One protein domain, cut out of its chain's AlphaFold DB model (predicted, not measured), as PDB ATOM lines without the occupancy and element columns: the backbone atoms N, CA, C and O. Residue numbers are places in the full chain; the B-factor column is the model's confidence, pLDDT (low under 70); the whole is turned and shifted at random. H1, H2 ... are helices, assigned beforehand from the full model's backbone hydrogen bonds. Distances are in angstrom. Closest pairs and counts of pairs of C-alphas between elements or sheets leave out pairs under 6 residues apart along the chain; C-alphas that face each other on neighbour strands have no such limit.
ATOM      1  N   PRO A  75     -10.628 -17.888 128.719       59.78
ATOM      2  CA  PRO A  75     -10.015 -18.302 127.456       59.78
ATOM      3  C   PRO A  75      -9.116 -17.231 126.819       59.78
ATOM      4  O   PRO A  75      -8.173 -17.587 126.121       59.78
ATOM      5  N   LEU A  76      -9.352 -15.933 127.056       73.44
ATOM      6  CA  LEU A  76      -8.660 -14.892 126.280       73.44
ATOM      7  C   LEU A  76      -7.176 -14.756 126.655       73.44
ATOM      8  O   LEU A  76      -6.315 -14.670 125.786       73.44
ATOM      9  N   TRP A  77      -6.871 -14.799 127.952       78.31
ATOM     10  CA  TRP A  77      -5.506 -14.664 128.468       78.31
ATOM     11  C   TRP A  77      -4.632 -15.873 128.124       78.31
ATOM     12  O   TRP A  77      -3.461 -15.715 127.793       78.31
ATOM     13  N   VAL A  78      -5.216 -17.078 128.135       79.62
ATOM     14  CA  VAL A  78      -4.522 -18.311 127.731       79.62
ATOM     15  C   VAL A  78      -4.201 -18.274 126.240       79.62
ATOM     16  O   VAL A  78      -3.095 -18.629 125.835       79.62
ATOM     17  N   TRP A  79      -5.138 -17.792 125.423       83.38
ATOM     18  CA  TRP A  79      -4.922 -17.647 123.990       83.38
ATOM     19  C   TRP A  79      -3.842 -16.602 123.672       83.38
ATOM     20  O   TRP A  79      -2.943 -16.876 122.880       83.38
ATOM     21  N   LEU A  80      -3.851 -15.457 124.364       83.06
ATOM     22  CA  LEU A  80      -2.807 -14.428 124.258       83.06
ATOM     23  C   LEU A  80      -1.425 -14.950 124.678       83.06
ATOM     24  O   LEU A  80      -0.446 -14.723 123.966       83.06
ATOM     25  N   ALA A  81      -1.337 -15.694 125.784       85.00
ATOM     26  CA  ALA A  81      -0.086 -16.302 126.237       85.00
ATOM     27  C   ALA A  81       0.442 -17.342 125.235       85.00
ATOM     28  O   ALA A  81       1.633 -17.356 124.925       85.00
ATOM     29  N   CYS A  82      -0.448 -18.168 124.679       90.88
ATOM     30  CA  CYS A  82      -0.103 -19.152 123.657       90.88
ATOM     31  C   CYS A  82       0.402 -18.478 122.372       90.88
ATOM     32  O   CYS A  82       1.466 -18.829 121.867       90.88
ATOM     33  N   HIS A  83      -0.296 -17.450 121.882       87.31
ATOM     34  CA  HIS A  83       0.117 -16.701 120.696       87.31
ATOM     35  C   HIS A  83       1.483 -16.025 120.891       87.31
ATOM     36  O   HIS A  83       2.341 -16.076 120.008       87.31
ATOM     37  N   PHE A  84       1.724 -15.439 122.066       86.12
ATOM     38  CA  PHE A  84       3.015 -14.841 122.397       86.12
ATOM     39  C   PHE A  84       4.146 -15.879 122.443       86.12
ATOM     40  O   PHE A  84       5.237 -15.622 121.932       86.12
ATOM     41  N   LEU A  85       3.884 -17.069 122.994       88.25
ATOM     42  CA  LEU A  85       4.840 -18.177 122.998       88.25
ATOM     43  C   LEU A  85       5.189 -18.618 121.568       88.25
ATOM     44  O   LEU A  85       6.367 -18.751 121.238       88.25
ATOM     45  N   VAL A  86       4.183 -18.780 120.702       89.44
ATOM     46  CA  VAL A  86       4.369 -19.188 119.301       89.44
ATOM     47  C   VAL A  86       5.178 -18.150 118.522       89.44
ATOM     48  O   VAL A  86       6.160 -18.508 117.874       89.44
ATOM     49  N   MET A  87       4.839 -16.862 118.633       87.56
ATOM     50  CA  MET A  87       5.582 -15.795 117.951       87.56
ATOM     51  C   MET A  87       7.049 -15.743 118.388       87.56
ATOM     52  O   MET A  87       7.938 -15.532 117.564       87.56
ATOM     53  N   ARG A  88       7.335 -16.017 119.666       81.94
ATOM     54  CA  ARG A  88       8.714 -16.106 120.164       81.94
ATOM     55  C   ARG A  88       9.482 -17.286 119.583       81.94
ATOM     56  O   ARG A  88      10.636 -17.111 119.200       81.94
ATOM     57  N   LEU A  89       8.862 -18.459 119.478       88.62
ATOM     58  CA  LEU A  89       9.502 -19.628 118.866       88.62
ATOM     59  C   LEU A  89       9.825 -19.388 117.386       88.62
ATOM     60  O   LEU A  89      10.912 -19.746 116.936       88.62
ATOM     61  N   ILE A  90       8.931 -18.719 116.652       92.88
ATOM     62  CA  ILE A  90       9.157 -18.352 115.245       92.88
ATOM     63  C   ILE A  90      10.352 -17.398 115.114       92.88
ATOM     64  O   ILE A  90      11.211 -17.607 114.256       92.88
ATOM     65  N   LEU A  91      10.455 -16.383 115.977       86.44
ATOM     66  CA  LEU A  91      11.587 -15.450 115.971       86.44
ATOM     67  C   LEU A  91      12.916 -16.149 116.283       86.44
ATOM     68  O   LEU A  91      13.916 -15.888 115.623       86.44
ATOM     69  N   ILE A  92      12.929 -17.088 117.231       87.31
ATOM     70  CA  ILE A  92      14.129 -17.882 117.533       87.31
ATOM     71  C   ILE A  92      14.510 -18.750 116.330       87.31
ATOM     72  O   ILE A  92      15.677 -18.792 115.946       87.31
ATOM     73  N   PHE A  93      13.544 -19.423 115.701       87.06
ATOM     74  CA  PHE A  93      13.822 -20.321 114.580       87.06
ATOM     75  C   PHE A  93      14.319 -19.568 113.344       87.06
ATOM     76  O   PHE A  93      15.300 -19.970 112.722       87.06
ATOM     77  N   THR A  94      13.679 -18.445 113.016       87.31
ATOM     78  CA  THR A  94      14.118 -17.564 111.925       87.31
ATOM     79  C   THR A  94      15.499 -16.987 112.206       87.31
ATOM     80  O   THR A  94      16.344 -16.999 111.314       87.31
ATOM     81  N   TRP A  95      15.783 -16.581 113.446       82.00
ATOM     82  CA  TRP A  95      17.112 -16.113 113.826       82.00
ATOM     83  C   TRP A  95      18.172 -17.208 113.691       82.00
ATOM     84  O   TRP A  95      19.224 -16.955 113.120       82.00
ATOM     85  N   LEU A  96      17.890 -18.441 114.123       84.25
ATOM     86  CA  LEU A  96      18.799 -19.580 113.946       84.25
ATOM     87  C   LEU A  96      19.021 -19.934 112.470       84.25
ATOM     88  O   LEU A  96      20.124 -20.328 112.087       84.25
ATOM     89  N   LEU A  97      17.991 -19.794 111.636       86.81
ATOM     90  CA  LEU A  97      18.088 -20.029 110.198       86.81
ATOM     91  C   LEU A  97      18.985 -18.978 109.535       86.81
ATOM     92  O   LEU A  97      19.903 -19.326 108.795       86.81
ATOM     93  N   VAL A  98      18.758 -17.705 109.858       84.06
ATOM     94  CA  VAL A  98      19.585 -16.577 109.417       84.06
ATOM     95  C   VAL A  98      21.019 -16.770 109.905       84.06
ATOM     96  O   VAL A  98      21.952 -16.750 109.109       84.06
ATOM     97  N   ALA A  99      21.198 -17.074 111.188       76.94
ATOM     98  CA  ALA A  99      22.479 -17.397 111.788       76.94
ATOM     99  C   ALA A  99      23.189 -18.500 110.987       76.94
ATOM    100  O   ALA A  99      24.321 -18.301 110.562       76.94
ATOM    101  N   ARG A 100      22.537 -19.622 110.665       77.88
ATOM    102  CA  ARG A 100      23.154 -20.677 109.840       77.88
ATOM    103  C   ARG A 100      23.667 -20.191 108.481       77.88
ATOM    104  O   ARG A 100      24.687 -20.702 108.026       77.88
ATOM    105  N   ILE A 101      23.001 -19.224 107.853       80.00
ATOM    106  CA  ILE A 101      23.421 -18.655 106.565       80.00
ATOM    107  C   ILE A 101      24.651 -17.750 106.744       80.00
ATOM    108  O   ILE A 101      25.614 -17.869 105.989       80.00
ATOM    109  N   PHE A 102      24.661 -16.888 107.764       67.50
ATOM    110  CA  PHE A 102      25.752 -15.932 108.002       67.50
ATOM    111  C   PHE A 102      26.972 -16.548 108.717       67.50
ATOM    112  O   PHE A 102      28.103 -16.106 108.518       67.50
ATOM    113  N   PHE A 103      26.780 -17.606 109.508       56.06
ATOM    114  CA  PHE A 103      27.831 -18.257 110.302       56.06
ATOM    115  C   PHE A 103      28.687 -19.262 109.557       56.06
ATOM    116  O   PHE A 103      29.561 -19.875 110.168       56.06
ATOM    117  N   ARG A 104      28.555 -19.356 108.232       64.06
ATOM    118  CA  ARG A 104      29.573 -20.035 107.427       64.06
ATOM    119  C   ARG A 104      30.961 -19.376 107.565       64.06
ATOM    120  O   ARG A 104      31.939 -20.007 107.180       64.06
ATOM    121  N   SER A 105      31.061 -18.173 108.160       61.44
ATOM    122  CA  SER A 105      32.298 -17.378 108.136       61.44
ATOM    123  C   SER A 105      32.804 -16.776 109.466       61.44
ATOM    124  O   SER A 105      33.941 -16.322 109.480       61.44
ATOM    125  N   SER A 106      32.051 -16.718 110.582       68.56
ATOM    126  CA  SER A 106      32.559 -16.045 111.809       68.56
ATOM    127  C   SER A 106      31.895 -16.485 113.118       68.56
ATOM    128  O   SER A 106      30.827 -16.004 113.475       68.56
ATOM    129  N   SER A 107      32.548 -17.352 113.891       77.50
ATOM    130  CA  SER A 107      32.019 -17.913 115.147       77.50
ATOM    131  C   SER A 107      31.641 -16.868 116.211       77.50
ATOM    132  O   SER A 107      30.716 -17.097 116.986       77.50
ATOM    133  N   HIS A 108      32.303 -15.709 116.256       78.75
ATOM    134  CA  HIS A 108      32.131 -14.730 117.335       78.75
ATOM    135  C   HIS A 108      30.773 -14.020 117.325       78.75
ATOM    136  O   HIS A 108      30.200 -13.774 118.389       78.75
ATOM    137  N   VAL A 109      30.214 -13.734 116.144       73.31
ATOM    138  CA  VAL A 109      28.917 -13.039 116.054       73.31
ATOM    139  C   VAL A 109      27.777 -13.956 116.545       73.31
ATOM    140  O   VAL A 109      26.747 -13.472 117.012       73.31
ATOM    141  N   PHE A 110      27.975 -15.282 116.531       73.06
ATOM    142  CA  PHE A 110      26.963 -16.266 116.931       73.06
ATOM    143  C   PHE A 110      26.796 -16.258 118.440       73.06
ATOM    144  O   PHE A 110      25.686 -16.123 118.955       73.06
ATOM    145  N   TRP A 111      27.927 -16.328 119.142       77.56
ATOM    146  CA  TRP A 111      27.973 -16.278 120.596       77.56
ATOM    147  C   TRP A 111      27.428 -14.957 121.135       77.56
ATOM    148  O   TRP A 111      26.664 -14.967 122.100       77.56
ATOM    149  N   LEU A 112      27.736 -13.838 120.473       81.12
ATOM    150  CA  LEU A 112      27.198 -12.533 120.855       81.12
ATOM    151  C   LEU A 112      25.667 -12.481 120.712       81.12
ATOM    152  O   LEU A 112      24.976 -11.997 121.607       81.12
ATOM    153  N   GLY A 113      25.123 -13.024 119.622       80.56
ATOM    154  CA  GLY A 113      23.681 -13.062 119.393       80.56
ATOM    155  C   GLY A 113      22.917 -13.947 120.384       80.56
ATOM    156  O   GLY A 113      21.868 -13.544 120.895       80.56
ATOM    157  N   ILE A 114      23.470 -15.117 120.727       78.94
ATOM    158  CA  ILE A 114      22.905 -15.983 121.774       78.94
ATOM    159  C   ILE A 114      22.907 -15.253 123.118       78.94
ATOM    160  O   ILE A 114      21.879 -15.219 123.794       78.94
ATOM    161  N   PHE A 115      24.029 -14.627 123.485       82.38
ATOM    162  CA  PHE A 115      24.159 -13.913 124.752       82.38
ATOM    163  C   PHE A 115      23.107 -12.803 124.899       82.38
ATOM    164  O   PHE A 115      22.406 -12.744 125.909       82.38
ATOM    165  N   LEU A 116      22.930 -11.975 123.865       83.00
ATOM    166  CA  LEU A 116      21.942 -10.892 123.873       83.00
ATOM    167  C   LEU A 116      20.500 -11.413 123.947       83.00
ATOM    168  O   LEU A 116      19.676 -10.842 124.663       83.00
ATOM    169  N   THR A 117      20.199 -12.519 123.261       81.56
ATOM    170  CA  THR A 117      18.862 -13.134 123.292       81.56
ATOM    171  C   THR A 117      18.518 -13.644 124.691       81.56
ATOM    172  O   THR A 117      17.417 -13.397 125.191       81.56
ATOM    173  N   VAL A 118      19.468 -14.307 125.357       83.75
ATOM    174  CA  VAL A 118      19.298 -14.790 126.734       83.75
ATOM    175  C   VAL A 118      19.135 -13.620 127.705       83.75
ATOM    176  O   VAL A 118      18.205 -13.629 128.512       83.75
ATOM    177  N   LEU A 119      19.973 -12.582 127.590       88.06
ATOM    178  CA  LEU A 119      19.895 -11.382 128.429       88.06
ATOM    179  C   LEU A 119      18.507 -10.722 128.339       88.06
ATOM    180  O   LEU A 119      17.886 -10.408 129.356       88.06
ATOM    181  N   PHE A 120      17.988 -10.565 127.120       85.00
ATOM    182  CA  PHE A 120      16.669  -9.985 126.884       85.00
ATOM    183  C   PHE A 120      15.540 -10.845 127.471       85.00
ATOM    184  O   PHE A 120      14.592 -10.318 128.060       85.00
ATOM    185  N   TYR A 121      15.638 -12.172 127.351       81.69
ATOM    186  CA  TYR A 121      14.635 -13.085 127.897       81.69
ATOM    187  C   TYR A 121      14.577 -13.020 129.425       81.69
ATOM    188  O   TYR A 121      13.486 -12.900 129.990       81.69
ATOM    189  N   SER A 122      15.733 -13.008 130.091       81.38
ATOM    190  CA  SER A 122      15.817 -12.894 131.549       81.38
ATOM    191  C   SER A 122      15.222 -11.582 132.073       81.38
ATOM    192  O   SER A 122      14.505 -11.593 133.075       81.38
ATOM    193  N   LEU A 123      15.428 -10.459 131.372       82.19
ATOM    194  CA  LEU A 123      14.830  -9.166 131.742       82.19
ATOM    195  C   LEU A 123      13.299  -9.171 131.646       82.19
ATOM    196  O   LEU A 123      12.618  -8.599 132.499       82.19
ATOM    197  N   LEU A 124      12.743  -9.836 130.629       78.12
ATOM    198  CA  LEU A 124      11.292  -9.944 130.464       78.12
ATOM    199  C   LEU A 124      10.646 -10.821 131.538       78.12
ATOM    200  O   LEU A 124       9.577 -10.467 132.033       78.12
ATOM    201  N   ILE A 125      11.300 -11.914 131.941       75.69
ATOM    202  CA  ILE A 125      10.833 -12.719 133.078       75.69
ATOM    203  C   ILE A 125      10.878 -11.887 134.360       75.69
ATOM    204  O   ILE A 125       9.891 -11.847 135.088       75.69
ATOM    205  N   SER A 126      11.986 -11.187 134.618       77.00
ATOM    206  CA  SER A 126      12.159 -10.409 135.847       77.00
ATOM    207  C   SER A 126      11.066  -9.348 136.020       77.00
ATOM    208  O   SER A 126      10.455  -9.281 137.084       77.00
ATOM    209  N   ARG A 127      10.719  -8.604 134.960       63.28
ATOM    210  CA  ARG A 127       9.602  -7.640 134.998       63.28
ATOM    211  C   ARG A 127       8.235  -8.291 135.185       63.28
ATOM    212  O   ARG A 127       7.367  -7.688 135.808       63.28
ATOM    213  N   SER A 128       8.033  -9.499 134.662       61.38
ATOM    214  CA  SER A 128       6.766 -10.214 134.834       61.38
ATOM    215  C   SER A 128       6.540 -10.671 136.277       61.38
ATOM    216  O   SER A 128       5.387 -10.822 136.671       61.38
ATOM    217  N   VAL A 129       7.604 -10.891 137.057       63.00
ATOM    218  CA  VAL A 129       7.503 -11.312 138.466       63.00
ATOM    219  C   VAL A 129       7.180 -10.131 139.385       63.00
ATOM    220  O   VAL A 129       6.451 -10.306 140.348       63.00
ATOM    221  N   THR A 130       7.653  -8.918 139.081       62.34
ATOM    222  CA  THR A 130       7.429  -7.725 139.925       62.34
ATOM    223  C   THR A 130       5.996  -7.168 139.867       62.34
ATOM    224  O   THR A 130       5.644  -6.320 140.679       62.34
ATOM    225  N   HIS A 131       5.166  -7.600 138.910       45.91
ATOM    226  CA  HIS A 131       3.783  -7.120 138.741       45.91
ATOM    227  C   HIS A 131       2.707  -8.027 139.365       45.91
ATOM    228  O   HIS A 131       1.517  -7.730 139.232       45.91
TER     229      HIS A 131
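AT A GLANCE: This is residues 75 to 131 of the 132 residues of the protein "Ubiquitin-conjugating enzyme h" of Rhizophora mucronata (UniProt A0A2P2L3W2). Two long helices, H1 and H2, make a narrow V that folds back on itself, close at the end where residues 103 to 106 join them and open at the other. Residues 75 to 91 and 118 to 131 stand free. The printed part has 57 residues with two named helices, H1 then H2, and no named strand: all helix. It is loose, with a radius of gyration of the C-alphas of 14.6 A, and spans 46 by 23 by 6 A, only just a rod.

HOW THE PARTS SIT: H1, residues 76 to 102, and H2, residues 107 to 129, are close but not clearly touching, with 1 pair of C-alphas within 8 A. Their closest C-alphas, those of Ala 99 and Phe 110, are 6.9 A apart. They run opposite ways at a shallow tilt of 12 degrees. Every O i to N i+4 pair is within hydrogen-bond range in H1, and 18 of 19 in H2.

IN THESE COORDINATES: H1 begins at C-alpha 76 (-8.660, -14.892, 126.280) and is 39.0 A long from first to last C-alpha. H2 is 34.5 A long and ends at C-alpha 129 (7.503, -11.312, 138.466).

THE WHOLE: The C-alphas farthest apart, those of Pro 75 and Ser 105, are 46.5 A apart. The printed part has no cut, and the link from H1 to H2 is tight. Model confidence is under 70 at residues 75, 102 to 106 and 127 to 131.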